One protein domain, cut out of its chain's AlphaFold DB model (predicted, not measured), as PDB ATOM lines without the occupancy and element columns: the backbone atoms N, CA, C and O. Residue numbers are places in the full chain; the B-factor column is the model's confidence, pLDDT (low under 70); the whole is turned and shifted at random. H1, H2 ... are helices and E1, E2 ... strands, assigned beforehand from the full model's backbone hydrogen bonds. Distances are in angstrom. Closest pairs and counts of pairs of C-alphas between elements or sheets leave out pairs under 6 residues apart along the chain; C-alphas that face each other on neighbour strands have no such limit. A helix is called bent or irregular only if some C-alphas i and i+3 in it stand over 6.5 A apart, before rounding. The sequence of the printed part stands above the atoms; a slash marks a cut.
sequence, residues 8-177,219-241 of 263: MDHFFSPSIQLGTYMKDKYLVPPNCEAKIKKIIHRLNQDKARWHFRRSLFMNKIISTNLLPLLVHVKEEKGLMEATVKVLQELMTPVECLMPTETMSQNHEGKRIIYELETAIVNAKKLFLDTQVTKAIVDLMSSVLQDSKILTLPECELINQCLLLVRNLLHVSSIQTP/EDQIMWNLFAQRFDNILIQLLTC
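Overview. This is residues 8 to 177 and 219 to 241 of the 263 residues of the protein "TIMELESS domain-containing protein" of Scylla olivacea (UniProt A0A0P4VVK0). A compact body of helices is built round H4, which lies near its middle with H1, H3 and H9 packed on it. H8 folds back into H9 as a helical hairpin, H10 packs on H8, the long H7 runs out to one end, where short H5 and H6 lie, and a small strand hairpin, E1 and E2, sits by H3. The printed part has 193 residues, with two named strands, antiparallel, then eleven named helices; its class is mostly helix. The radius of gyration of the C-alphas is 17.2 A, and the spans are 52 by 37 by 32 A.

Arrangement. Begin at the hairpin of E1, residues 20 to 22, and E2, residues 25 to 27, where N 20 and O 27, 3.1 A apart, and N 27 and O 20, 2.8 A apart, are within hydrogen-bond range. From E2 go to H3, residues 61 to 72, irregular with C-alphas 64 and 67 at 7.2 A; the closest C-alphas of E2 and H3, Tyr 26 and His 72, are 6.5 A apart. H3 and H4, residues 77 to 90, form a helical hairpin, closest at C-alphas 70 and 80, 6.1 A. H4 also touches H1, residues 32 to 45, closest at C-alphas 79 and 33, 5.4 A, and H9, residues 152 to 170, closest at C-alphas 88 and 164, 4.4 A. H8, residues 130 to 146, and H9 form a helical hairpin at a shallow tilt of 27 degrees, touching with residues 136 to 143 and 154 to 161 alone. With H10, residues 219 to 228, they make an up and down bundle, each helix running against the one before. H11, residues 231 to 240, only just touches H8, with 3 pairs of C-alphas within 8 A, closest at 231 and 137, 6.2 A. The hub is H7, residues 107 to 128, which touches five helices, among them H2, residues 51 to 58, closest at C-alphas 119 and 57, 6.4 A. It only just touches H5, residues 94 to 97, and H6, residues 100 to 103, with 3 pairs each. Every O i to N i+4 pair is within hydrogen-bond range in H1, H2, H4, H8, H9, H10 and H11, against 6 of 8 in H3 and 15 of 18 in H7; H5 and H6 are too short for one.

Along the chain. Find C-alpha 20 at (-16.695, 9.396, 7.346), where E1 begins. H7 starts at (-40.944, -0.105, 36.627) and runs 32.5 A; H9 spans 26.1 A and H8 23.8 A. H11 ends at C-alpha 240, (-46.270, -13.532, -10.128).

Size, cuts and confidence. The two C-alphas farthest apart, of His 107 and Lys 148, are 53.3 A apart. Residues 178 to 218 are cut out, leaving 19.6 A between C-alphas 177 and 219; the links printed whole are tight. Mean pLDDT of the printed part is 87.1, with residues 8 to 15, 46 to 49, 172 to 177, 219 and 241 under 70.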
ATOM      1  N   MET A   8     -21.360  -2.368  34.434       40.25
ATOM      2  CA  MET A   8     -21.172  -0.922  34.232       40.25
ATOM      3  C   MET A   8     -20.042  -0.582  33.246       40.25
ATOM      4  O   MET A   8     -20.206   0.336  32.442       40.25
ATOM      5  N   ASP A   9     -18.976  -1.385  33.195       39.62
ATOM      6  CA  ASP A   9     -17.848  -1.176  32.272       39.62
ATOM      7  C   ASP A   9     -18.114  -1.669  30.833       39.62
ATOM      8  O   ASP A   9     -17.360  -1.358  29.913       39.62
ATOM      9  N   HIS A  10     -19.215  -2.393  30.593       46.12
ATOM     10  CA  HIS A  10     -19.562  -2.959  29.278       46.12
ATOM     11  C   HIS A  10     -20.664  -2.191  28.522       46.12
ATOM     12  O   HIS A  10     -20.953  -2.520  27.361       46.12
ATOM     13  N   PHE A  11     -21.286  -1.171  29.129       45.84
ATOM     14  CA  PHE A  11     -22.407  -0.439  28.514       45.84
ATOM     15  C   PHE A  11     -21.988   0.653  27.525       45.84
ATOM     16  O   PHE A  11     -22.755   0.989  26.613       45.84
ATOM     17  N   PHE A  12     -20.762   1.160  27.638       45.41
ATOM     18  CA  PHE A  12     -20.189   2.073  26.657       45.41
ATOM     19  C   PHE A  12     -19.436   1.272  25.599       45.41
ATOM     20  O   PHE A  12     -18.226   1.078  25.664       45.41
ATOM     21  N   SER A  13     -20.166   0.790  24.590       54.03
ATOM     22  CA  SER A  13     -19.498   0.400  23.351       54.03
ATOM     23  C   SER A  13     -18.872   1.668  22.758       54.03
ATOM     24  O   SER A  13     -19.606   2.643  22.574       54.03
ATOM     25  N   PRO A  14     -17.559   1.685  22.455       60.06
ATOM     26  CA  PRO A  14     -16.948   2.822  21.781       60.06
ATOM     27  C   PRO A  14     -17.714   3.113  20.491       60.06
ATOM     28  O   PRO A  14     -18.229   2.186  19.850       60.06
ATOM     29  N   SER A  15     -17.816   4.396  20.140       67.75
ATOM     30  CA  SER A  15     -18.548   4.848  18.961       67.75
ATOM     31  C   SER A  15     -18.077   4.067  17.737       67.75
ATOM     32  O   SER A  15     -16.908   4.115  17.352       67.75
ATOM     33  N   ILE A  16     -18.983   3.281  17.155       81.50
ATOM     34  CA  ILE A  16     -18.656   2.457  15.997       81.50
ATOM     35  C   ILE A  16     -18.587   3.379  14.785       81.50
ATOM     36  O   ILE A  16     -19.603   3.906  14.341       81.50
ATOM     37  N   GLN A  17     -17.383   3.547  14.246       85.38
ATOM     38  CA  GLN A  17     -17.154   4.286  13.012       85.38
ATOM     39  C   GLN A  17     -16.973   3.306  11.847       85.38
ATOM     40  O   GLN A  17     -15.985   2.554  11.775       85.38
ATOM     41  N   LEU A  18     -17.967   3.306  10.962       88.06
ATOM     42  CA  LEU A  18     -18.035   2.545   9.715       88.06
ATOM     43  C   LEU A  18     -17.674   3.399   8.499       88.06
ATOM     44  O   LEU A  18     -17.376   2.844   7.456       88.06
ATOM     45  N   GLY A  19     -17.659   4.724   8.619       86.44
ATOM     46  CA  GLY A  19     -17.214   5.615   7.553       86.44
ATOM     47  C   GLY A  19     -17.191   7.068   7.995       86.44
ATOM     48  O   GLY A  19     -17.457   7.382   9.155       86.44
ATOM     49  N   THR A  20     -16.780   7.949   7.086       86.81
ATOM     50  CA  THR A  20     -16.695   9.396   7.346       86.81
ATOM     51  C   THR A  20     -17.020  10.172   6.081       86.81
ATOM     52  O   THR A  20     -16.620   9.769   4.991       86.81
ATOM     53  N   TYR A  21     -17.696  11.310   6.222       85.62
ATOM     54  CA  TYR A  21     -17.846  12.257   5.124       85.62
ATOM     55  C   TYR A  21     -16.561  13.069   4.940       85.62
ATOM     56  O   TYR A  21     -16.101  13.732   5.868       85.62
ATOM     57  N   MET A  22     -15.999  13.049   3.733       84.50
ATOM     58  CA  MET A  22     -14.972  13.995   3.295       84.50
ATOM     59  C   MET A  22     -15.488  14.747   2.073       84.50
ATOM     60  O   MET A  22     -15.645  14.147   1.011       84.50
ATOM     61  N   LYS A  23     -15.725  16.059   2.225       79.06
ATOM     62  CA  LYS A  23     -16.172  16.962   1.144       79.06
ATOM     63  C   LYS A  23     -17.358  16.372   0.359       79.06
ATOM     64  O   LYS A  23     -17.249  16.126  -0.837       79.06
ATOM     65  N   ASP A  24     -18.436  16.058   1.077       82.62
ATOM     66  CA  ASP A  24     -19.694  15.489   0.561       82.62
ATOM     67  C   ASP A  24     -19.629  14.064  -0.009       82.62
ATOM     68  O   ASP A  24     -20.654  13.505  -0.394       82.62
ATOM     69  N   LYS A  25     -18.462  13.411   0.015       86.56
ATOM     70  CA  LYS A  25     -18.340  11.987  -0.304       86.56
ATOM     71  C   LYS A  25     -18.242  11.158   0.970       86.56
ATOM     72  O   LYS A  25     -17.401  11.423   1.829       86.56
ATOM     73  N   TYR A  26     -19.075  10.128   1.080       88.62
ATOM     74  CA  TYR A  26     -18.961   9.154   2.159       88.62
ATOM     75  C   TYR A  26     -17.846   8.150   1.846       88.62
ATOM     76  O   TYR A  26     -17.844   7.522   0.788       88.62
ATOM     77  N   LEU A  27     -16.875   8.028   2.750       89.81
ATOM     78  CA  LEU A  27     -15.709   7.168   2.577       89.81
ATOM     79  C   LEU A  27     -15.765   5.967   3.507       89.81
ATOM     80  O   LEU A  27     -15.948   6.101   4.721       89.81
ATOM     81  N   VAL A  28     -15.551   4.799   2.905       91.94
ATOM     82  CA  VAL A  28     -15.593   3.497   3.562       91.94
ATOM     83  C   VAL A  28     -14.163   3.041   3.881       91.94
ATOM     84  O   VAL A  28     -13.310   3.022   2.993       91.94
ATOM     85  N   PRO A  29     -13.852   2.684   5.137       89.88
ATOM     86  CA  PRO A  29     -12.576   2.094   5.509       89.88
ATOM     87  C   PRO A  29     -12.501   0.625   5.050       89.88
ATOM     88  O   PRO A  29     -13.519  -0.067   5.053       89.88
ATOM     89  N   PRO A  30     -11.297   0.081   4.788       86.00
ATOM     90  CA  PRO A  30     -11.113  -1.241   4.169       86.00
ATOM     91  C   PRO A  30     -11.688  -2.425   4.971       86.00
ATOM     92  O   PRO A  30     -11.961  -3.476   4.412       86.00
ATOM     93  N   ASN A  31     -11.917  -2.261   6.278       88.50
ATOM     94  CA  ASN A  31     -12.457  -3.309   7.158       88.50
ATOM     95  C   ASN A  31     -13.935  -3.085   7.528       88.50
ATOM     96  O   ASN A  31     -14.398  -3.584   8.560       88.50
ATOM     97  N   CYS A  32     -14.669  -2.277   6.758       92.19
ATOM     98  CA  CYS A  32     -16.045  -1.913   7.088       92.19
ATOM     99  C   CYS A  32     -16.975  -3.131   7.140       92.19
ATOM    100  O   CYS A  32     -17.668  -3.325   8.137       92.19
ATOM    101  N   GLU A  33     -16.934  -4.002   6.132       91.56
ATOM    102  CA  GLU A  33     -17.796  -5.188   6.073       91.56
ATOM    103  C   GLU A  33     -17.589  -6.113   7.286       91.56
ATOM    104  O   GLU A  33     -18.550  -6.533   7.932       91.56
ATOM    105  N   ALA A  34     -16.333  -6.358   7.677       91.75
ATOM    106  CA  ALA A  34     -16.006  -7.154   8.861       91.75
ATOM    107  C   ALA A  34     -16.548  -6.523  10.157       91.75
ATOM    108  O   ALA A  34     -17.051  -7.230  11.038       91.75
ATOM    109  N   LYS A  35     -16.500  -5.188  10.275       93.38
ATOM    110  CA  LYS A  35     -17.106  -4.462  11.403       93.38
ATOM    111  C   LYS A  35     -18.625  -4.628  11.422       93.38
ATOM    112  O   LYS A  35     -19.173  -4.884  12.492       93.38
ATOM    113  N   ILE A  36     -19.299  -4.537  10.275       94.31
ATOM    114  CA  ILE A  36     -20.754  -4.739  10.180       94.31
ATOM    115  C   ILE A  36     -21.126  -6.180  10.542       94.31
ATOM    116  O   ILE A  36     -22.008  -6.388  11.373       94.31
ATOM    117  N   LYS A  37     -20.400  -7.184  10.038       92.56
ATOM    118  CA  LYS A  37     -20.610  -8.593  10.419       92.56
ATOM    119  C   LYS A  37     -20.449  -8.818  11.925       92.56
ATOM    120  O   LYS A  37     -21.236  -9.552  12.521       92.56
ATOM    121  N   LYS A  38     -19.500  -8.133  12.573       92.19
ATOM    122  CA  LYS A  38     -19.346  -8.160  14.038       92.19
ATOM    123  C   LYS A  38     -20.542  -7.534  14.766       92.19
ATOM    124  O   LYS A  38     -20.935  -8.040  15.817       92.19
ATOM    125  N   ILE A  39     -21.134  -6.467  14.220       93.12
ATOM    126  CA  ILE A  39     -22.369  -5.869  14.757       93.12
ATOM    127  C   ILE A  39     -23.523  -6.870  14.666       93.12
ATOM    128  O   ILE A  39     -24.175  -7.105  15.680       93.12
ATOM    129  N   ILE A  40     -23.727  -7.505  13.507       91.94
ATOM    130  CA  ILE A  40     -24.769  -8.530  13.304       91.94
ATOM    131  C   ILE A  40     -24.590  -9.672  14.307       91.94
ATOM    132  O   ILE A  40     -25.526 -10.049  15.005       91.94
ATOM    133  N   HIS A  41     -23.367 -10.190  14.427       90.56
ATOM    134  CA  HIS A  41     -23.061 -11.270  15.358       90.56
ATOM    135  C   HIS A  41     -23.417 -10.903  16.804       90.56
ATOM    136  O   HIS A  41     -24.061 -11.687  17.501       90.56
ATOM    137  N   ARG A  42     -23.058  -9.691  17.245       89.56
ATOM    138  CA  ARG A  42     -23.355  -9.219  18.602       89.56
ATOM    139  C   ARG A  42     -24.843  -8.924  18.811       89.56
ATOM    140  O   ARG A  42     -25.333  -9.165  19.907       89.56
ATOM    141  N   LEU A  43     -25.561  -8.452  17.788       88.81
ATOM    142  CA  LEU A  43     -27.022  -8.302  17.832       88.81
ATOM    143  C   LEU A  43     -27.720  -9.662  18.000       88.81
ATOM    144  O   LEU A  43     -28.638  -9.762  18.807       88.81
ATOM    145  N   ASN A  44     -27.238 -10.706  17.321       84.00
ATOM    146  CA  ASN A  44     -27.829 -12.049  17.370       84.00
ATOM    147  C   ASN A  44     -27.504 -12.822  18.662       84.00
ATOM    148  O   ASN A  44     -28.292 -13.657  19.098       84.00
ATOM    149  N   GLN A  45     -26.337 -12.587  19.269       78.75
ATOM    150  CA  GLN A  45     -25.919 -13.267  20.504       78.75
ATOM    151  C   GLN A  45     -26.533 -12.687  21.782       78.75
ATOM    152  O   GLN A  45     -26.535 -13.356  22.818       78.75
ATOM    153  N   ASP A  46     -27.026 -11.452  21.737       69.31
ATOM    154  CA  ASP A  46     -27.587 -10.766  22.896       69.31
ATOM    155  C   ASP A  46     -28.945 -11.388  23.264       69.31
ATOM    156  O   ASP A  46     -29.993 -10.937  22.821       69.31
ATOM    157  N   LYS A  47     -28.951 -12.457  24.074       56.06
ATOM    158  CA  LYS A  47     -30.178 -13.148  24.525       56.06
ATOM    159  C   LYS A  47     -31.094 -12.258  25.385       56.06
ATOM    160  O   LYS A  47     -32.280 -12.563  25.495       56.06
ATOM    161  N   ALA A  48     -30.577 -11.154  25.938       57.44
ATOM    162  CA  ALA A  48     -31.357 -10.107  26.606       57.44
ATOM    163  C   ALA A  48     -31.739  -8.941  25.660       57.44
ATOM    164  O   ALA A  48     -32.447  -8.036  26.080       57.44
ATOM    165  N   ARG A  49     -31.332  -8.999  24.383       63.53
ATOM    166  CA  ARG A  49     -31.820  -8.325  23.155       63.53
ATOM    167  C   ARG A  49     -31.859  -6.799  23.054       63.53
ATOM    168  O   ARG A  49     -32.056  -6.298  21.943       63.53
ATOM    169  N   TRP A  50     -31.629  -6.034  24.116       74.81
ATOM    170  CA  TRP A  50     -31.781  -4.573  24.029       74.81
ATOM    171  C   TRP A  50     -30.568  -3.746  24.445       74.81
ATOM    172  O   TRP A  50     -30.472  -2.613  23.988       74.81
ATOM    173  N   HIS A  51     -29.615  -4.243  25.239       81.12
ATOM    174  CA  HIS A  51     -28.511  -3.398  25.722       81.12
ATOM    175  C   HIS A  51     -27.587  -2.932  24.597       81.12
ATOM    176  O   HIS A  51     -27.333  -1.731  24.455       81.12
ATOM    177  N   PHE A  52     -27.101  -3.863  23.769       87.62
ATOM    178  CA  PHE A  52     -26.221  -3.495  22.661       87.62
ATOM    179  C   PHE A  52     -26.968  -2.635  21.637       87.62
ATOM    180  O   PHE A  52     -26.487  -1.578  21.236       87.62
ATOM    181  N   ARG A  53     -28.197  -3.029  21.303       91.00
ATOM    182  CA  ARG A  53     -29.112  -2.279  20.434       91.00
ATOM    183  C   ARG A  53     -29.359  -0.850  20.930       91.00
ATOM    184  O   ARG A  53     -29.248   0.100  20.160       91.00
ATOM    185  N   ARG A  54     -29.619  -0.671  22.225       87.94
ATOM    186  CA  ARG A  54     -29.784   0.638  22.870       87.94
ATOM    187  C   ARG A  54     -28.515   1.475  22.746       87.94
ATOM    188  O   ARG A  54     -28.599   2.643  22.383       87.94
ATOM    189  N   SER A  55     -27.345   0.883  22.987       88.81
ATOM    190  CA  SER A  55     -26.055   1.562  22.809       88.81
ATOM    191  C   SER A  55     -25.857   2.040  21.362       88.81
ATOM    192  O   SER A  55     -25.426   3.170  21.130       88.81
ATOM    193  N   LEU A  56     -26.243   1.228  20.375       92.19
ATOM    194  CA  LEU A  56     -26.186   1.590  18.954       92.19
ATOM    195  C   LEU A  56     -27.103   2.773  18.609       92.19
ATOM    196  O   LEU A  56     -26.669   3.702  17.920       92.19
ATOM    197  N   PHE A  57     -28.338   2.777  19.119       92.19
ATOM    198  CA  PHE A  57     -29.257   3.905  18.949       92.19
ATOM    199  C   PHE A  57     -28.737   5.186  19.607       92.19
ATOM    200  O   PHE A  57     -28.782   6.246  18.983       92.19
ATOM    201  N   MET A  58     -28.185   5.098  20.821       89.25
ATOM    202  CA  MET A  58     -27.597   6.249  21.523       89.25
ATOM    203  C   MET A  58     -26.426   6.862  20.746       89.25
ATOM    204  O   MET A  58     -26.293   8.082  20.683       89.25
ATOM    205  N   ASN A  59     -25.629   6.029  20.076       90.44
ATOM    206  CA  ASN A  59     -24.548   6.468  19.190       90.44
ATOM    207  C   ASN A  59     -25.033   6.920  17.794       90.44
ATOM    208  O   ASN A  59     -24.213   7.218  16.924       90.44
ATOM    209  N   LYS A  60     -26.352   6.967  17.555       92.31
ATOM    210  CA  LYS A  60     -26.978   7.382  16.288       92.31
ATOM    211  C   LYS A  60     -26.433   6.637  15.064       92.31
ATOM    212  O   LYS A  60     -26.358   7.218  13.980       92.31
ATOM    213  N   ILE A  61     -26.067   5.356  15.219       94.56
ATOM    214  CA  ILE A  61     -25.364   4.587  14.174       94.56
ATOM    215  C   ILE A  61     -26.120   4.569  12.838       94.56
ATOM    216  O   ILE A  61     -25.503   4.548  11.776       94.56
ATOM    217  N   ILE A  62     -27.455   4.623  12.883       95.81
ATOM    218  CA  ILE A  62     -28.306   4.611  11.693       95.81
ATOM    219  C   ILE A  62     -28.040   5.855  10.838       95.81
ATOM    220  O   ILE A  62     -27.607   5.722   9.698       95.81
ATOM    221  N   SER A  63     -28.215   7.058  11.391       94.75
ATOM    222  CA  SER A  63     -28.021   8.308  10.642       94.75
ATOM    223  C   SER A  63     -26.556   8.604  10.319       94.75
ATOM    224  O   SER A  63     -26.270   9.213   9.295       94.75
ATOM    225  N   THR A  64     -25.624   8.222  11.196       92.81
ATOM    226  CA  THR A  64     -24.208   8.598  11.047       92.81
ATOM    227  C   THR A  64     -23.417   7.632  10.177       92.81
ATOM    228  O   THR A  64     -22.399   8.031   9.621       92.81
ATOM    229  N   ASN A  65     -23.865   6.377  10.062       94.12
ATOM    230  CA  ASN A  65     -23.108   5.331   9.384       94.12
ATOM    231  C   ASN A  65     -23.957   4.492   8.419       94.12
ATOM    232  O   ASN A  65     -23.636   4.424   7.237       94.12
ATOM    233  N   LEU A  66     -25.033   3.855   8.893       96.38
ATOM    234  CA  LEU A  66     -25.745   2.833   8.107       96.38
ATOM    235  C   LEU A  66     -26.526   3.415   6.921       96.38
ATOM    236  O   LEU A  66     -26.459   2.865   5.828       96.38
ATOM    237  N   LEU A  67     -27.240   4.529   7.103       96.00
ATOM    238  CA  LEU A  67     -27.945   5.185   5.995       96.00
ATOM    239  C   LEU A  67     -26.980   5.807   4.976       96.00
ATOM    240  O   LEU A  67     -27.183   5.592   3.785       96.00
ATOM    241  N   PRO A  68     -25.897   6.499   5.388       95.19
ATOM    242  CA  PRO A  68     -24.855   6.917   4.456       95.19
ATOM    243  C   PRO A  68     -24.267   5.777   3.619       95.19
ATOM    244  O   PRO A  68     -24.079   5.967   2.420       95.19
ATOM    245  N   LEU A  69     -24.010   4.610   4.228       95.00
ATOM    246  CA  LEU A  69     -23.567   3.409   3.514       95.00
ATOM    247  C   LEU A  69     -24.606   2.970   2.479       95.00
ATOM    248  O   LEU A  69     -24.269   2.811   1.313       95.00
ATOM    249  N   LEU A  70     -25.866   2.844   2.897       94.81
ATOM    250  CA  LEU A  70     -26.962   2.405   2.035       94.81
ATOM    251  C   LEU A  70     -27.192   3.342   0.836       94.81
ATOM    252  O   LEU A  70     -27.491   2.880  -0.260       94.81
ATOM    253  N   VAL A  71     -27.066   4.656   1.032       95.25
ATOM    254  CA  VAL A  71     -27.359   5.659  -0.005       95.25
ATOM    255  C   VAL A  71     -26.181   5.877  -0.957       95.25
ATOM    256  O   VAL A  71     -26.389   6.018  -2.166       95.25
ATOM    257  N   HIS A  72     -24.950   5.926  -0.437       92.75
ATOM    258  CA  HIS A  72     -23.782   6.366  -1.210       92.75
ATOM    259  C   HIS A  72     -22.888   5.229  -1.707       92.75
ATOM    260  O   HIS A  72     -22.099   5.463  -2.620       92.75
ATOM    261  N   VAL A  73     -22.973   4.028  -1.130       89.06
ATOM    262  CA  VAL A  73     -22.078   2.911  -1.459       89.06
ATOM    263  C   VAL A  73     -22.868   1.843  -2.199       89.06
ATOM    264  O   VAL A  73     -23.463   0.965  -1.583       89.06
ATOM    265  N   LYS A  74     -22.900   1.953  -3.531       86.50
ATOM    266  CA  LYS A  74     -23.723   1.095  -4.399       86.50
ATOM    267  C   LYS A  74     -22.941  -0.042  -5.052       86.50
ATOM    268  O   LYS A  74     -23.546  -1.036  -5.438       86.50
ATOM    269  N   GLU A  75     -21.620   0.080  -5.186       86.44
ATOM    270  CA  GLU A  75     -20.815  -0.920  -5.900       86.44
ATOM    271  C   GLU A  75     -20.496  -2.170  -5.057       86.44
ATOM    272  O   GLU A  75     -20.262  -3.249  -5.600       86.44
ATOM    273  N   GLU A  76     -20.513  -2.067  -3.725       89.19
ATOM    274  CA  GLU A  76     -20.149  -3.168  -2.825       89.19
ATOM    275  C   GLU A  76     -21.385  -3.944  -2.333       89.19
ATOM    276  O   GLU A  76     -21.886  -3.719  -1.228       89.19
ATOM    277  N   LYS A  77     -21.873  -4.904  -3.139       87.38
ATOM    278  CA  LYS A  77     -23.083  -5.710  -2.837       87.38
ATOM    279  C   LYS A  77     -23.041  -6.365  -1.447       87.38
ATOM    280  O   LYS A  77     -24.013  -6.263  -0.704       87.38
ATOM    281  N   GLY A  78     -21.912  -6.972  -1.069       89.50
ATOM    282  CA  GLY A  78     -21.757  -7.622   0.241       89.50
ATOM    283  C   GLY A  78     -21.839  -6.646   1.421       89.50
ATOM    284  O   GLY A  78     -22.386  -6.974   2.476       89.50
ATOM    285  N   LEU A  79     -21.365  -5.411   1.235       92.69
ATOM    286  CA  LEU A  79     -21.469  -4.366   2.248       92.69
ATOM    287  C   LEU A  79     -22.906  -3.845   2.372       92.69
ATOM    288  O   LEU A  79     -23.382  -3.638   3.493       92.69
ATOM    289  N   MET A  80     -23.608  -3.667   1.249       92.12
ATOM    290  CA  MET A  80     -25.023  -3.286   1.244       92.12
ATOM    291  C   MET A  80     -25.892  -4.345   1.922       92.12
ATOM    292  O   MET A  80     -26.689  -4.003   2.793       92.12
ATOM    293  N   GLU A  81     -25.689  -5.621   1.596       92.62
ATOM    294  CA  GLU A  81     -26.394  -6.743   2.224       92.62
ATOM    295  C   GLU A  81     -26.203  -6.732   3.745       92.62
ATOM    296  O   GLU A  81     -27.170  -6.700   4.509       92.62
ATOM    297  N   ALA A  82     -24.953  -6.658   4.206       94.81
ATOM    298  CA  ALA A  82     -24.660  -6.603   5.632       94.81
ATOM    299  C   ALA A  82     -25.280  -5.356   6.301       94.81
ATOM    300  O   ALA A  82     -25.753  -5.426   7.438       94.81
ATOM    301  N   THR A  83     -25.307  -4.217   5.604       96.62
ATOM    302  CA  THR A  83     -25.909  -2.969   6.097       96.62
ATOM    303  C   THR A  83     -27.421  -3.106   6.262       96.62
ATOM    304  O   THR A  83     -27.945  -2.768   7.327       96.62
ATOM    305  N   VAL A  84     -28.122  -3.644   5.260       96.69
ATOM    306  CA  VAL A  84     -29.570  -3.899   5.325       96.69
ATOM    307  C   VAL A  84     -29.891  -4.878   6.444       96.69
ATOM    308  O   VAL A  84     -30.824  -4.627   7.203       96.69
ATOM    309  N   LYS A  85     -29.083  -5.924   6.629       95.88
ATOM    310  CA  LYS A  85     -29.255  -6.878   7.730       95.88
ATOM    311  C   LYS A  85     -29.167  -6.213   9.102       95.88
ATOM    312  O   LYS A  85     -30.005  -6.468   9.960       95.88
ATOM    313  N   VAL A  86     -28.202  -5.311   9.317       96.12
ATOM    314  CA  VAL A  86     -28.132  -4.539  10.574       96.12
ATOM    315  C   VAL A  86     -29.341  -3.621  10.733       96.12
ATOM    316  O   VAL A  86     -29.881  -3.534  11.832       96.12
ATOM    317  N   LEU A  87     -29.772  -2.930   9.674       97.12
ATOM    318  CA  LEU A  87     -30.948  -2.057   9.728       97.12
ATOM    319  C   LEU A  87     -32.219  -2.850  10.051       97.12
ATOM    320  O   LEU A  87     -32.961  -2.455  10.947       97.12
ATOM    321  N   GLN A  88     -32.443  -3.974   9.370       95.62
ATOM    322  CA  GLN A  88     -33.556  -4.882   9.630       95.62
ATOM    323  C   GLN A  88     -33.534  -5.344  11.081       95.62
ATOM    324  O   GLN A  88     -34.562  -5.244  11.751       95.62
ATOM    325  N   GLU A  89     -32.369  -5.784  11.566       94.06
ATOM    326  CA  GLU A  89     -32.223  -6.203  12.948       94.06
ATOM    327  C   GLU A  89     -32.566  -5.066  13.890       94.06
ATOM    328  O   GLU A  89     -33.437  -5.263  14.721       94.06
ATOM    329  N   LEU A  90     -31.967  -3.878  13.753       94.38
ATOM    330  CA  LEU A  90     -32.200  -2.720  14.629       94.38
ATOM    331  C   LEU A  90     -33.658  -2.251  14.649       94.38
ATOM    332  O   LEU A  90     -34.141  -1.851  15.709       94.38
ATOM    333  N   MET A  91     -34.356  -2.330  13.519       94.56
ATOM    334  CA  MET A  91     -35.747  -1.893  13.391       94.56
ATOM    335  C   MET A  91     -36.770  -2.960  13.813       94.56
ATOM    336  O   MET A  91     -37.965  -2.685  13.760       94.56
ATOM    337  N   THR A  92     -36.338  -4.149  14.252       92.25
ATOM    338  CA  THR A  92     -37.230  -5.176  14.815       92.25
ATOM    339  C   THR A  92     -38.098  -4.599  15.951       92.25
ATOM    340  O   THR A  92     -37.534  -4.037  16.898       92.25
ATOM    341  N   PRO A  93     -39.439  -4.743  15.887       90.94
ATOM    342  CA  PRO A  93     -40.365  -4.246  16.909       90.94
ATOM    343  C   PRO A  93     -40.046  -4.772  18.315       90.94
ATOM    344  O   PRO A  93     -39.555  -5.893  18.469       90.94
ATOM    345  N   VAL A  94     -40.318  -3.976  19.353       89.56
ATOM    346  CA  VAL A  94     -39.904  -4.279  20.738       89.56
ATOM    347  C   VAL A  94     -40.516  -5.576  21.272       89.56
ATOM    348  O   VAL A  94     -39.852  -6.338  21.975       89.56
ATOM    349  N   GLU A  95     -41.750  -5.875  20.886       87.69
ATOM    350  CA  GLU A  95     -42.494  -7.084  21.229       87.69
ATOM    351  C   GLU A  95     -41.871  -8.348  20.627       87.69
ATOM    352  O   GLU A  95     -42.030  -9.440  21.165       87.69
ATOM    353  N   CYS A  96     -41.091  -8.207  19.552       87.81
ATOM    354  CA  CYS A  96     -40.306  -9.299  18.984       87.81
ATOM    355  C   CYS A  96     -38.952  -9.471  19.693       87.81
ATOM    356  O   CYS A  96     -38.278 -10.486  19.502       87.81
ATOM    357  N   LEU A  97     -38.530  -8.504  20.514       85.94
ATOM    358  CA  LEU A  97     -37.251  -8.530  21.228       85.94
ATOM    359  C   LEU A  97     -37.378  -9.090  22.645       85.94
ATOM    360  O   LEU A  97     -36.440  -9.716  23.138       85.94
ATOM    361  N   MET A  98     -38.513  -8.879  23.308       84.81
ATOM    362  CA  MET A  98     -38.712  -9.285  24.699       84.81
ATOM    363  C   MET A  98     -40.193  -9.522  25.022       84.81
ATOM    364  O   MET A  98     -41.050  -8.917  24.383       84.81
ATOM    365  N   PRO A  99     -40.514 -10.355  26.032       86.81
ATOM    366  CA  PRO A  99     -41.891 -10.545  26.485       86.81
ATOM    367  C   PRO A  99     -42.387  -9.276  27.190       86.81
ATOM    368  O   PRO A  99     -42.156  -9.074  28.386       86.81
ATOM    369  N   THR A 100     -43.034  -8.392  26.432       86.12
ATOM    370  CA  THR A 100     -43.478  -7.068  26.892       86.12
ATOM    371  C   THR A 100     -44.495  -7.161  28.023       86.12
ATOM    372  O   THR A 100     -44.405  -6.390  28.974       86.12
ATOM    373  N   GLU A 101     -45.396  -8.142  27.986       87.12
ATOM    374  CA  GLU A 101     -46.403  -8.386  29.026       87.12
ATOM    375  C   GLU A 101     -45.753  -8.598  30.399       87.12
ATOM    376  O   GLU A 101     -46.027  -7.847  31.336       87.12
ATOM    377  N   THR A 102     -44.812  -9.539  30.501       86.94
ATOM    378  CA  THR A 102     -44.094  -9.840  31.749       86.94
ATOM    379  C   THR A 102     -43.178  -8.694  32.173       86.94
ATOM    380  O   THR A 102     -43.154  -8.307  33.340       86.94
ATOM    381  N   MET A 103     -42.429  -8.109  31.235       84.56
ATOM    382  CA  MET A 103     -41.491  -7.019  31.529       84.56
ATOM    383  C   MET A 103     -42.207  -5.746  31.990       84.56
ATOM    384  O   MET A 103     -41.703  -5.022  32.847       84.56
ATOM    385  N   SER A 104     -43.413  -5.492  31.485       88.62
ATOM    386  CA  SER A 104     -44.216  -4.336  31.878       88.62
ATOM    387  C   SER A 104     -44.760  -4.419  33.308       88.62
ATOM    388  O   SER A 104     -45.308  -3.438  33.800       88.62
ATOM    389  N   GLN A 105     -44.607  -5.542  34.013       90.12
ATOM    390  CA  GLN A 105     -45.099  -5.677  35.389       90.12
ATOM    391  C   GLN A 105     -44.280  -4.861  36.398       90.12
ATOM    392  O   GLN A 105     -44.802  -4.485  37.446       90.12
ATOM    393  N   ASN A 106     -43.020  -4.535  36.088       89.06
ATOM    394  CA  ASN A 106     -42.162  -3.731  36.957       89.06
ATOM    395  C   ASN A 106     -41.718  -2.419  36.283       89.06
ATOM    396  O   ASN A 106     -41.772  -2.263  35.063       89.06
ATOM    397  N   HIS A 107     -41.305  -1.445  37.101       90.25
ATOM    398  CA  HIS A 107     -40.944  -0.105  36.627       90.25
ATOM    399  C   HIS A 107     -39.757  -0.115  35.651       90.25
ATOM    400  O   HIS A 107     -39.762   0.617  34.663       90.25
ATOM    401  N   GLU A 108     -38.757  -0.960  35.902       86.56
ATOM    402  CA  GLU A 108     -37.545  -1.006  35.084       86.56
ATOM    403  C   GLU A 108     -37.824  -1.573  33.688       86.56
ATOM    404  O   GLU A 108     -37.424  -0.986  32.686       86.56
ATOM    405  N   GLY A 109     -38.596  -2.655  33.591       88.06
ATOM    406  CA  GLY A 109     -39.008  -3.228  32.315       88.06
ATOM    407  C   GLY A 109     -39.894  -2.275  31.512       88.06
ATOM    408  O   GLY A 109     -39.653  -2.105  30.317       88.06
ATOM    409  N   LYS A 110     -40.837  -1.561  32.153       89.62
ATOM    410  CA  LYS A 110     -41.605  -0.481  31.491       89.62
ATOM    411  C   LYS A 110     -40.689   0.592  30.904       89.62
ATOM    412  O   LYS A 110     -40.897   1.017  29.769       89.62
ATOM    413  N   ARG A 111     -39.683   1.024  31.667       89.94
ATOM    414  CA  ARG A 111     -38.714   2.032  31.228       89.94
ATOM    415  C   ARG A 111     -37.918   1.551  30.018       89.94
ATOM    416  O   ARG A 111     -37.813   2.290  29.045       89.94
ATOM    417  N   ILE A 112     -37.391   0.329  30.060       88.00
ATOM    418  CA  ILE A 112     -36.610  -0.258  28.963       88.00
ATOM    419  C   ILE A 112     -37.442  -0.348  27.681       88.00
ATOM    420  O   ILE A 112     -36.966   0.058  26.620       88.00
ATOM    421  N   ILE A 113     -38.680  -0.845  27.784       89.81
ATOM    422  CA  ILE A 113     -39.611  -0.936  26.651       89.81
ATOM    423  C   ILE A 113     -39.820   0.455  26.050       89.81
ATOM    424  O   ILE A 113     -39.573   0.647  24.863       89.81
ATOM    425  N   TYR A 114     -40.181   1.441  26.875       90.69
ATOM    426  CA  TYR A 114     -40.437   2.808  26.420       90.69
ATOM    427  C   TYR A 114     -39.213   3.459  25.760       90.69
ATOM    428  O   TYR A 114     -39.328   4.100  24.713       90.69
ATOM    429  N   GLU A 115     -38.029   3.302  26.354       91.06
ATOM    430  CA  GLU A 115     -36.781   3.837  25.806       91.06
ATOM    431  C   GLU A 115     -36.469   3.228  24.431       91.06
ATOM    432  O   GLU A 115     -36.060   3.952  23.518       91.06
ATOM    433  N   LEU A 116     -36.682   1.920  24.261       90.44
ATOM    434  CA  LEU A 116     -36.410   1.234  23.002       90.44
ATOM    435  C   LEU A 116     -37.457   1.545  21.928       90.44
ATOM    436  O   LEU A 116     -37.076   1.853  20.800       90.44
ATOM    437  N   GLU A 117     -38.747   1.548  22.269       91.06
ATOM    438  CA  GLU A 117     -39.827   1.990  21.373       91.06
ATOM    439  C   GLU A 117     -39.568   3.413  20.870       91.06
ATOM    440  O   GLU A 117     -39.598   3.676  19.668       91.06
ATOM    441  N   THR A 118     -39.226   4.326  21.783       91.94
ATOM    442  CA  THR A 118     -38.907   5.717  21.445       91.94
ATOM    443  C   THR A 118     -37.695   5.802  20.515       91.94
ATOM    444  O   THR A 118     -37.697   6.587  19.563       91.94
ATOM    445  N   ALA A 119     -36.655   5.000  20.759       93.12
ATOM    446  CA  ALA A 119     -35.477   4.950  19.898       93.12
ATOM    447  C   ALA A 119     -35.818   4.454  18.483       93.12
ATOM    448  O   ALA A 119     -35.401   5.083  17.508       93.12
ATOM    449  N   ILE A 120     -36.619   3.391  18.366       93.19
ATOM    450  CA  ILE A 120     -37.060   2.834  17.080       93.19
ATOM    451  C   ILE A 120     -37.936   3.848  16.328       93.19
ATOM    452  O   ILE A 120     -37.704   4.100  15.147       93.19
ATOM    453  N   VAL A 121     -38.882   4.512  16.996       91.50
ATOM    454  CA  VAL A 121     -39.739   5.545  16.380       91.50
ATOM    455  C   VAL A 121     -38.927   6.746  15.900       91.50
ATOM    456  O   VAL A 121     -39.172   7.280  14.818       91.50
ATOM    457  N   ASN A 122     -37.927   7.178  16.667       92.31
ATOM    458  CA  ASN A 122     -37.047   8.260  16.234       92.31
ATOM    459  C   ASN A 122     -36.147   7.840  15.067       92.31
ATOM    460  O   ASN A 122     -35.934   8.640  14.160       92.31
ATOM    461  N   ALA A 123     -35.667   6.595  15.048       94.69
ATOM    462  CA  ALA A 123     -34.930   6.051  13.913       94.69
ATOM    463  C   ALA A 123     -35.808   5.928  12.658       94.69
ATOM    464  O   ALA A 123     -35.348   6.262  11.570       94.69
ATOM    465  N   LYS A 124     -37.083   5.541  12.802       93.31
ATOM    466  CA  LYS A 124     -38.062   5.461  11.703       93.31
ATOM    467  C   LYS A 124     -38.197   6.789  10.954       93.31
ATOM    468  O   LYS A 124     -38.292   6.779   9.732       93.31
ATOM    469  N   LYS A 125     -38.112   7.935  11.642       92.94
ATOM    470  CA  LYS A 125     -38.152   9.267  11.002       92.94
ATOM    471  C   LYS A 125     -37.042   9.473   9.967       92.94
ATOM    472  O   LYS A 125     -37.233  10.237   9.030       92.94
ATOM    473  N   LEU A 126     -35.907   8.785  10.100       95.31
ATOM    474  CA  LEU A 126     -34.811   8.853   9.129       95.31
ATOM    475  C   LEU A 126     -35.171   8.192   7.786       95.31
ATOM    476  O   LEU A 126     -34.570   8.515   6.771       95.31
ATOM    477  N   PHE A 127     -36.166   7.301   7.767       95.50
ATOM    478  CA  PHE A 127     -36.674   6.645   6.557       95.50
ATOM    479  C   PHE A 127     -37.770   7.458   5.848       95.50
ATOM    480  O   PHE A 127     -38.274   7.034   4.812       95.50
ATOM    481  N   LEU A 128     -38.130   8.637   6.369       93.38
ATOM    482  CA  LEU A 128     -38.974   9.594   5.644       93.38
ATOM    483  C   LEU A 128     -38.227  10.227   4.460       93.38
ATOM    484  O   LEU A 128     -38.863  10.744   3.545       93.38
ATOM    485  N   ASP A 129     -36.893  10.159   4.465       94.56
ATOM    486  CA  ASP A 129     -36.065  10.560   3.334       94.56
ATOM    487  C   ASP A 129     -36.305   9.627   2.134       94.56
ATOM    488  O   ASP A 129     -36.098   8.406   2.184       94.56
ATOM    489  N   THR A 130     -36.738  10.222   1.025       95.88
ATOM    490  CA  THR A 130     -36.978   9.527  -0.238       95.88
ATOM    491  C   THR A 130     -35.705   8.858  -0.763       95.88
ATOM    492  O   THR A 130     -35.794   7.795  -1.365       95.88
ATOM    493  N   GLN A 131     -34.513   9.396  -0.497       96.31
ATOM    494  CA  GLN A 131     -33.249   8.787  -0.931       96.31
ATOM    495  C   GLN A 131     -32.987   7.450  -0.230       96.31
ATOM    496  O   GLN A 131     -32.496   6.508  -0.851       96.31
ATOM    497  N   VAL A 132     -33.350   7.349   1.051       96.38
ATOM    498  CA  VAL A 132     -33.177   6.133   1.855       96.38
ATOM    499  C   VAL A 132     -34.128   5.040   1.387       96.38
ATOM    500  O   VAL A 132     -33.703   3.920   1.122       96.38
ATOM    501  N   THR A 133     -35.413   5.369   1.252       96.38
ATOM    502  CA  THR A 133     -36.417   4.425   0.730       96.38
ATOM    503  C   THR A 133     -36.064   3.988  -0.689       96.38
ATOM    504  O   THR A 133     -36.070   2.790  -0.972       96.38
ATOM    505  N   LYS A 134     -35.614   4.924  -1.536       96.81
ATOM    506  CA  LYS A 134     -35.198   4.627  -2.908       96.81
ATOM    507  C   LYS A 134     -34.023   3.664  -2.936       96.81
ATOM    508  O   LYS A 134     -34.033   2.748  -3.742       96.81
ATOM    509  N   ALA A 135     -33.035   3.828  -2.057       96.75
ATOM    510  CA  ALA A 135     -31.896   2.919  -1.993       96.75
ATOM    511  C   ALA A 135     -32.313   1.470  -1.672       96.75
ATOM    512  O   ALA A 135     -31.765   0.537  -2.253       96.75
ATOM    513  N   ILE A 136     -33.320   1.272  -0.811       96.94
ATOM    514  CA  ILE A 136     -33.869  -0.061  -0.503       96.94
ATOM    515  C   ILE A 136     -34.559  -0.655  -1.741       96.94
ATOM    516  O   ILE A 136     -34.328  -1.813  -2.089       96.94
ATOM    517  N   VAL A 137     -35.385   0.141  -2.427       97.12
ATOM    518  CA  VAL A 137     -36.127  -0.293  -3.623       97.12
ATOM    519  C   VAL A 137     -35.196  -0.560  -4.812       97.12
ATOM    520  O   VAL A 137     -35.356  -1.569  -5.500       97.12
ATOM    521  N   ASP A 138     -34.189   0.290  -5.019       95.75
ATOM    522  CA  ASP A 138     -33.150   0.124  -6.040       95.75
ATOM    523  C   ASP A 138     -32.373  -1.181  -5.816       95.75
ATOM    524  O   ASP A 138     -32.130  -1.912  -6.773       95.75
ATOM    525  N   LEU A 139     -32.025  -1.506  -4.564       94.94
ATOM    526  CA  LEU A 139     -31.297  -2.730  -4.217       94.94
ATOM    527  C   LEU A 139     -32.104  -3.998  -4.527       94.94
ATOM    528  O   LEU A 139     -31.574  -4.954  -5.087       94.94
ATOM    529  N   MET A 140     -33.395  -4.015  -4.190       95.06
ATOM    530  CA  MET A 140     -34.269  -5.132  -4.563       95.06
ATOM    531  C   MET A 140     -34.427  -5.225  -6.085       95.06
ATOM    532  O   MET A 140     -34.365  -6.315  -6.650       95.06
ATOM    533  N   SER A 141     -34.583  -4.079  -6.752       94.31
ATOM    534  CA  SER A 141     -34.715  -4.014  -8.209       94.31
ATOM    535  C   SER A 141     -33.474  -4.541  -8.921       94.31
ATOM    536  O   SER A 141     -33.622  -5.291  -9.881       94.31
ATOM    537  N   SER A 142     -32.265  -4.202  -8.458       92.56
ATOM    538  CA  SER A 142     -31.028  -4.686  -9.085       92.56
ATOM    539  C   SER A 142     -30.925  -6.206  -8.996       92.56
ATOM    540  O   SER A 142     -30.667  -6.865  -9.995       92.56
ATOM    541  N   VAL A 143     -31.241  -6.785  -7.834       91.12
ATOM    542  CA  VAL A 143     -31.239  -8.245  -7.647       91.12
ATOM    543  C   VAL A 143     -32.241  -8.938  -8.578       91.12
ATOM    544  O   VAL A 143     -31.930  -9.976  -9.158       91.12
ATOM    545  N   LEU A 144     -33.433  -8.363  -8.748       90.62
ATOM    546  CA  LEU A 144     -34.490  -8.938  -9.585       90.62
ATOM    547  C   LEU A 144     -34.279  -8.731 -11.093       90.62
ATOM    548  O   LEU A 144     -34.880  -9.454 -11.887       90.62
ATOM    549  N   GLN A 145     -33.471  -7.748 -11.495       87.62
ATOM    550  CA  GLN A 145     -33.120  -7.499 -12.895       87.62
ATOM    551  C   GLN A 145     -31.943  -8.362 -13.358       87.62
ATOM    552  O   GLN A 145     -31.940  -8.812 -14.505       87.62
ATOM    553  N   ASP A 146     -30.978  -8.620 -12.475       80.44
ATOM    554  CA  ASP A 146     -29.750  -9.350 -12.808       80.44
ATOM    555  C   ASP A 146     -29.995 -10.851 -13.055       80.44
ATOM    556  O   ASP A 146     -29.275 -11.486 -13.830       80.44
ATOM    557  N   SER A 147     -31.039 -11.421 -12.442       74.50
ATOM    558  CA  SER A 147     -31.221 -12.872 -12.345       74.50
ATOM    559  C   SER A 147     -32.637 -13.322 -12.727       74.50
ATOM    560  O   SER A 147     -33.624 -12.968 -12.089       74.50
ATOM    561  N   LYS A 148     -32.753 -14.199 -13.740       77.06
ATOM    562  CA  LYS A 148     -34.026 -14.889 -14.068       77.06
ATOM    563  C   LYS A 148     -34.429 -15.923 -13.006       77.06
ATOM    564  O   LYS A 148     -35.610 -16.214 -12.846       77.06
ATOM    565  N   ILE A 149     -33.434 -16.496 -12.334       84.06
ATOM    566  CA  ILE A 149     -33.541 -17.505 -11.278       84.06
ATOM    567  C   ILE A 149     -32.733 -16.952 -10.112       84.06
ATOM    568  O   ILE A 149     -31.537 -16.720 -10.272       84.06
ATOM    569  N   LEU A 150     -33.375 -16.726  -8.967       86.06
ATOM    570  CA  LEU A 150     -32.680 -16.196  -7.802       86.06
ATOM    571  C   LEU A 150     -31.839 -17.283  -7.132       86.06
ATOM    572  O   LEU A 150     -32.277 -18.420  -6.920       86.06
ATOM    573  N   THR A 151     -30.618 -16.911  -6.774       89.69
ATOM    574  CA  THR A 151     -29.773 -17.702  -5.880       89.69
ATOM    575  C   THR A 151     -30.264 -17.572  -4.434       89.69
ATOM    576  O   THR A 151     -30.953 -16.617  -4.078       89.69
ATOM    577  N   LEU A 152     -29.891 -18.516  -3.563       89.00
ATOM    578  CA  LEU A 152     -30.263 -18.456  -2.144       89.00
ATOM    579  C   LEU A 152     -29.834 -17.133  -1.459       89.00
ATOM    580  O   LEU A 152     -30.687 -16.525  -0.815       89.00
ATOM    581  N   PRO A 153     -28.596 -16.619  -1.635       90.44
ATOM    582  CA  PRO A 153     -28.200 -15.331  -1.054       90.44
ATOM    583  C   PRO A 153     -29.024 -14.146  -1.577       90.44
ATOM    584  O   PRO A 153     -29.310 -13.204  -0.844       90.44
ATOM    585  N   GLU A 154     -29.448 -14.191  -2.841       91.50
ATOM    586  CA  GLU A 154     -30.316 -13.162  -3.418       91.50
ATOM    587  C   GLU A 154     -31.721 -13.206  -2.818       91.50
ATOM    588  O   GLU A 154     -32.253 -12.158  -2.447       91.50
ATOM    589  N   CYS A 155     -32.292 -14.400  -2.636       91.38
ATOM    590  CA  CYS A 155     -33.550 -14.578  -1.911       91.38
ATOM    591  C   CYS A 155     -33.447 -14.061  -0.468       91.38
ATOM    592  O   CYS A 155     -34.353 -13.383   0.016       91.38
ATOM    593  N   GLU A 156     -32.342 -14.352   0.222       91.94
ATOM    594  CA  GLU A 156     -32.096 -13.859   1.579       91.94
ATOM    595  C   GLU A 156     -32.026 -12.332   1.629       91.94
ATOM    596  O   GLU A 156     -32.624 -11.728   2.521       91.94
ATOM    597  N   LEU A 157     -31.355 -11.695   0.668       94.38
ATOM    598  CA  LEU A 157     -31.278 -10.238   0.575       94.38
ATOM    599  C   LEU A 157     -32.654  -9.605   0.314       94.38
ATOM    600  O   LEU A 157     -33.023  -8.646   0.998       94.38
ATOM    601  N   ILE A 158     -33.442 -10.150  -0.620       94.94
ATOM    602  CA  ILE A 158     -34.820  -9.694  -0.862       94.94
ATOM    603  C   ILE A 158     -35.658  -9.832   0.414       94.94
ATOM    604  O   ILE A 158     -36.300  -8.869   0.834       94.94
ATOM    605  N   ASN A 159     -35.594 -10.982   1.086       95.12
ATOM    606  CA  ASN A 159     -36.316 -11.214   2.336       95.12
ATOM    607  C   ASN A 159     -35.902 -10.232   3.440       95.12
ATOM    608  O   ASN A 159     -36.763  -9.719   4.153       95.12
ATOM    609  N   GLN A 160     -34.612  -9.917   3.572       96.44
ATOM    610  CA  GLN A 160     -34.128  -8.923   4.535       96.44
ATOM    611  C   GLN A 160     -34.664  -7.519   4.226       96.44
ATOM    612  O   GLN A 160     -35.083  -6.810   5.143       96.44
ATOM    613  N   CYS A 161     -34.712  -7.129   2.949       97.75
ATOM    614  CA  CYS A 161     -35.302  -5.856   2.533       97.75
ATOM    615  C   CYS A 161     -36.805  -5.806   2.845       97.75
ATOM    616  O   CYS A 161     -37.279  -4.833   3.432       97.75
ATOM    617  N   LEU A 162     -37.551  -6.864   2.519       97.12
ATOM    618  CA  LEU A 162     -38.986  -6.956   2.804       97.12
ATOM    619  C   LEU A 162     -39.275  -6.949   4.309       97.12
ATOM    620  O   LEU A 162     -40.209  -6.279   4.745       97.12
ATOM    621  N   LEU A 163     -38.462  -7.634   5.119       96.19
ATOM    622  CA  LEU A 163     -38.568  -7.593   6.578       96.19
ATOM    623  C   LEU A 163     -38.261  -6.202   7.132       96.19
ATOM    624  O   LEU A 163     -38.968  -5.752   8.030       96.19
ATOM    625  N   LEU A 164     -37.262  -5.495   6.594       97.25
ATOM    626  CA  LEU A 164     -37.007  -4.101   6.959       97.25
ATOM    627  C   LEU A 164     -38.217  -3.218   6.628       97.25
ATOM    628  O   LEU A 164     -38.672  -2.479   7.498       97.25
ATOM    629  N   VAL A 165     -38.777  -3.323   5.419       96.38
ATOM    630  CA  VAL A 165     -39.987  -2.579   5.022       96.38
ATOM    631  C   VAL A 165     -41.154  -2.913   5.950       96.38
ATOM    632  O   VAL A 165     -41.792  -2.007   6.488       96.38
ATOM    633  N   ARG A 166     -41.397  -4.198   6.220       94.62
ATOM    634  CA  ARG A 166     -42.435  -4.652   7.150       94.62
ATOM    635  C   ARG A 166     -42.220  -4.085   8.552       94.62
ATOM    636  O   ARG A 166     -43.176  -3.609   9.148       94.62
ATOM    637  N   ASN A 167     -40.990  -4.079   9.061       94.25
ATOM    638  CA  ASN A 167     -40.656  -3.493  10.359       94.25
ATOM    639  C   ASN A 167     -40.934  -1.980  10.378       94.25
ATOM    640  O   ASN A 167     -41.539  -1.480  11.322       94.25
ATOM    641  N   LEU A 168     -40.558  -1.251   9.324       92.88
ATOM    642  CA  LEU A 168     -40.812   0.190   9.205       92.88
ATOM    643  C   LEU A 168     -42.307   0.523   9.187       92.88
ATOM    644  O   LEU A 168     -42.715   1.508   9.806       92.88
ATOM    645  N   LEU A 169     -43.118  -0.291   8.512       90.31
ATOM    646  CA  LEU A 169     -44.573  -0.130   8.477       90.31
ATOM    647  C   LEU A 169     -45.233  -0.589   9.786       90.31
ATOM    648  O   LEU A 169     -46.193   0.034  10.223       90.31
ATOM    649  N   HIS A 170     -44.691  -1.621  10.441       84.75
ATOM    650  CA  HIS A 170     -45.224  -2.167  11.691       84.75
ATOM    651  C   HIS A 170     -45.040  -1.241  12.881       84.75
ATOM    652  O   HIS A 170     -45.915  -1.210  13.736       84.75
ATOM    653  N   VAL A 171     -43.901  -0.541  12.981       71.50
ATOM    654  CA  VAL A 171     -43.607   0.372  14.099       71.50
ATOM    655  C   VAL A 171     -44.672   1.462  14.119       71.50
ATOM    656  O   VAL A 171     -44.511   2.513  13.493       71.50
ATOM    657  N   SER A 172     -45.780   1.193  14.804       61.34
ATOM    658  CA  SER A 172     -46.894   2.109  14.857       61.34
ATOM    659  C   SER A 172     -46.455   3.333  15.627       61.34
ATOM    660  O   SER A 172     -45.741   3.248  16.631       61.34
ATOM    661  N   SER A 173     -46.868   4.495  15.150       54.28
ATOM    662  CA  SER A 173     -46.706   5.719  15.917       54.28
ATOM    663  C   SER A 173     -47.237   5.525  17.347       54.28
ATOM    664  O   SER A 173     -48.358   5.043  17.516       54.28
ATOM    665  N   ILE A 174     -46.424   5.845  18.360       47.06
ATOM    666  CA  ILE A 174     -46.765   5.652  19.777       47.06
ATOM    667  C   ILE A 174     -48.143   6.257  20.038       47.06
ATOM    668  O   ILE A 174     -48.315   7.475  19.974       47.06
ATOM    669  N   GLN A 175     -49.113   5.406  20.365       46.66
ATOM    670  CA  GLN A 175     -50.341   5.855  20.999       46.66
ATOM    671  C   GLN A 175     -49.934   6.497  22.324       46.66
ATOM    672  O   GLN A 175     -49.406   5.825  23.214       46.66
ATOM    673  N   THR A 176     -50.144   7.805  22.462       40.56
ATOM    674  CA  THR A 176     -50.021   8.473  23.762       40.56
ATOM    675  C   THR A 176     -50.820   7.686  24.811       40.56
ATOM    676  O   THR A 176     -51.883   7.164  24.471       40.56
ATOM    677  N   PRO A 177     -50.387   7.611  26.086       46.03
ATOM    678  CA  PRO A 177     -51.088   6.850  27.130       46.03
ATOM    679  C   PRO A 177     -52.599   7.137  27.232       46.03
ATOM    680  O   PRO A 177     -53.363   6.265  27.638       46.03
ATOM    681  N   GLU A 219     -46.512   6.985   8.693       68.69
ATOM    682  CA  GLU A 219     -46.732   5.688   8.038       68.69
ATOM    683  C   GLU A 219     -47.143   5.886   6.588       68.69
ATOM    684  O   GLU A 219     -46.525   5.301   5.693       68.69
ATOM    685  N   ASP A 220     -48.089   6.799   6.370       79.25
ATOM    686  CA  ASP A 220     -48.534   7.179   5.041       79.25
ATOM    687  C   ASP A 220     -47.342   7.649   4.208       79.25
ATOM    688  O   ASP A 220     -47.147   7.163   3.100       79.25
ATOM    689  N   GLN A 221     -46.473   8.521   4.733       90.38
ATOM    690  CA  GLN A 221     -45.348   9.050   3.955       90.38
ATOM    691  C   GLN A 221     -44.322   7.984   3.542       90.38
ATOM    692  O   GLN A 221     -43.844   8.019   2.408       90.38
ATOM    693  N   ILE A 222     -43.957   7.041   4.425       92.62
ATOM    694  CA  ILE A 222     -43.029   5.957   4.049       92.62
ATOM    695  C   ILE A 222     -43.672   5.086   2.973       92.62
ATOM    696  O   ILE A 222     -43.019   4.758   1.983       92.62
ATOM    697  N   MET A 223     -44.952   4.751   3.137       92.62
ATOM    698  CA  MET A 223     -45.700   3.991   2.144       92.62
ATOM    699  C   MET A 223     -45.734   4.737   0.801       92.62
ATOM    700  O   MET A 223     -45.319   4.176  -0.212       92.62
ATOM    701  N   TRP A 224     -46.109   6.019   0.794       93.88
ATOM    702  CA  TRP A 224     -46.089   6.887  -0.388       93.88
ATOM    703  C   TRP A 224     -44.722   6.902  -1.074       93.88
ATOM    704  O   TRP A 224     -44.657   6.735  -2.291       93.88
ATOM    705  N   ASN A 225     -43.631   7.046  -0.315       95.56
ATOM    706  CA  ASN A 225     -42.274   7.019  -0.859       95.56
ATOM    707  C   ASN A 225     -41.971   5.688  -1.567       95.56
ATOM    708  O   ASN A 225     -41.473   5.697  -2.693       95.56
ATOM    709  N   LEU A 226     -42.302   4.553  -0.939       96.69
ATOM    710  CA  LEU A 226     -42.082   3.220  -1.510       96.69
ATOM    711  C   LEU A 226     -42.860   3.033  -2.822       96.69
ATOM    712  O   LEU A 226     -42.293   2.592  -3.824       96.69
ATOM    713  N   PHE A 227     -44.140   3.416  -2.858       95.94
ATOM    714  CA  PHE A 227     -44.957   3.333  -4.076       95.94
ATOM    715  C   PHE A 227     -44.469   4.291  -5.173       95.94
ATOM    716  O   PHE A 227     -44.403   3.905  -6.340       95.94
ATOM    717  N   ALA A 228     -44.037   5.505  -4.820       96.25
ATOM    718  CA  ALA A 228     -43.435   6.439  -5.775       96.25
ATOM    719  C   ALA A 228     -42.172   5.864  -6.445       96.25
ATOM    720  O   ALA A 228     -41.840   6.231  -7.572       96.25
ATOM    721  N   GLN A 229     -41.488   4.933  -5.777       96.31
ATOM    722  CA  GLN A 229     -40.273   4.269  -6.255       96.31
ATOM    723  C   GLN A 229     -40.538   2.932  -6.955       96.31
ATOM    724  O   GLN A 229     -39.583   2.240  -7.293       96.31
ATOM    725  N   ARG A 230     -41.800   2.583  -7.234       96.12
ATOM    726  CA  ARG A 230     -42.207   1.324  -7.884       96.12
ATOM    727  C   ARG A 230     -42.039   0.064  -7.029       96.12
ATOM    728  O   ARG A 230     -41.848  -1.028  -7.566       96.12
ATOM    729  N   PHE A 231     -42.135   0.182  -5.706       96.62
ATOM    730  CA  PHE A 231     -42.137  -0.991  -4.826       96.62
ATOM    731  C   PHE A 231     -43.298  -1.961  -5.128       96.62
ATOM    732  O   PHE A 231     -43.144  -3.173  -4.997       96.62
ATOM    733  N   ASP A 232     -44.434  -1.458  -5.613       95.56
ATOM    734  CA  ASP A 232     -45.558  -2.254  -6.115       95.56
ATOM    735  C   ASP A 232     -45.163  -3.197  -7.255       95.56
ATOM    736  O   ASP A 232     -45.529  -4.371  -7.227       95.56
ATOM    737  N   ASN A 233     -44.362  -2.730  -8.216       94.19
ATOM    738  CA  ASN A 233     -43.876  -3.578  -9.306       94.19
ATOM    739  C   ASN A 233     -43.010  -4.729  -8.782       94.19
ATOM    740  O   ASN A 233     -43.120  -5.845  -9.283       94.19
ATOM    741  N   ILE A 234     -42.184  -4.470  -7.763       94.38
ATOM    742  CA  ILE A 234     -41.364  -5.496  -7.106       94.38
ATOM    743  C   ILE A 234     -42.258  -6.538  -6.439       94.38
ATOM    744  O   ILE A 234     -42.061  -7.734  -6.642       94.38
ATOM    745  N   LEU A 235     -43.265  -6.104  -5.675       93.94
ATOM    746  CA  LEU A 235     -44.208  -7.017  -5.028       93.94
ATOM    747  C   LEU A 235     -44.966  -7.865  -6.054       93.94
ATOM    748  O   LEU A 235     -45.066  -9.078  -5.889       93.94
ATOM    749  N   ILE A 236     -45.461  -7.254  -7.133       91.62
ATOM    750  CA  ILE A 236     -46.143  -7.971  -8.216       91.62
ATOM    751  C   ILE A 236     -45.190  -8.972  -8.866       91.62
ATOM    752  O   ILE A 236     -45.573 -10.122  -9.069       91.62
ATOM    753  N   GLN A 237     -43.951  -8.577  -9.163       89.88
ATOM    754  CA  GLN A 237     -42.947  -9.469  -9.736       89.88
ATOM    755  C   GLN A 237     -42.685 -10.666  -8.815       89.88
ATOM    756  O   GLN A 237     -42.730 -11.796  -9.279       89.88
ATOM    757  N   LEU A 238     -42.503 -10.454  -7.512       89.38
ATOM    758  CA  LEU A 238     -42.291 -11.539  -6.548       89.38
ATOM    759  C   LEU A 238     -43.508 -12.467  -6.406       89.38
ATOM    760  O   LEU A 238     -43.339 -13.671  -6.247       89.38
ATOM    761  N   LEU A 239     -44.730 -11.932  -6.477       86.12
ATOM    762  CA  LEU A 239     -45.968 -12.715  -6.362       86.12
ATOM    763  C   LEU A 239     -46.328 -13.476  -7.648       86.12
ATOM    764  O   LEU A 239     -46.990 -14.509  -7.585       86.12
ATOM    765  N   THR A 240     -45.941 -12.952  -8.813       82.81
ATOM    766  CA  THR A 240     -46.270 -13.532 -10.128       82.81
ATOM    767  C   THR A 240     -45.150 -14.391 -10.697       82.81
ATOM    768  O   THR A 240     -45.410 -15.308 -11.479       82.81
ATOM    769  N   CYS A 241     -43.900 -14.140 -10.313       67.44
ATOM    770  CA  CYS A 241     -42.791 -14.990 -10.694       67.44
ATOM    771  C   CYS A 241     -42.755 -16.238  -9.807       67.44
ATOM    772  O   CYS A 241     -42.393 -16.175  -8.638       67.44
TER     773      CYS A 241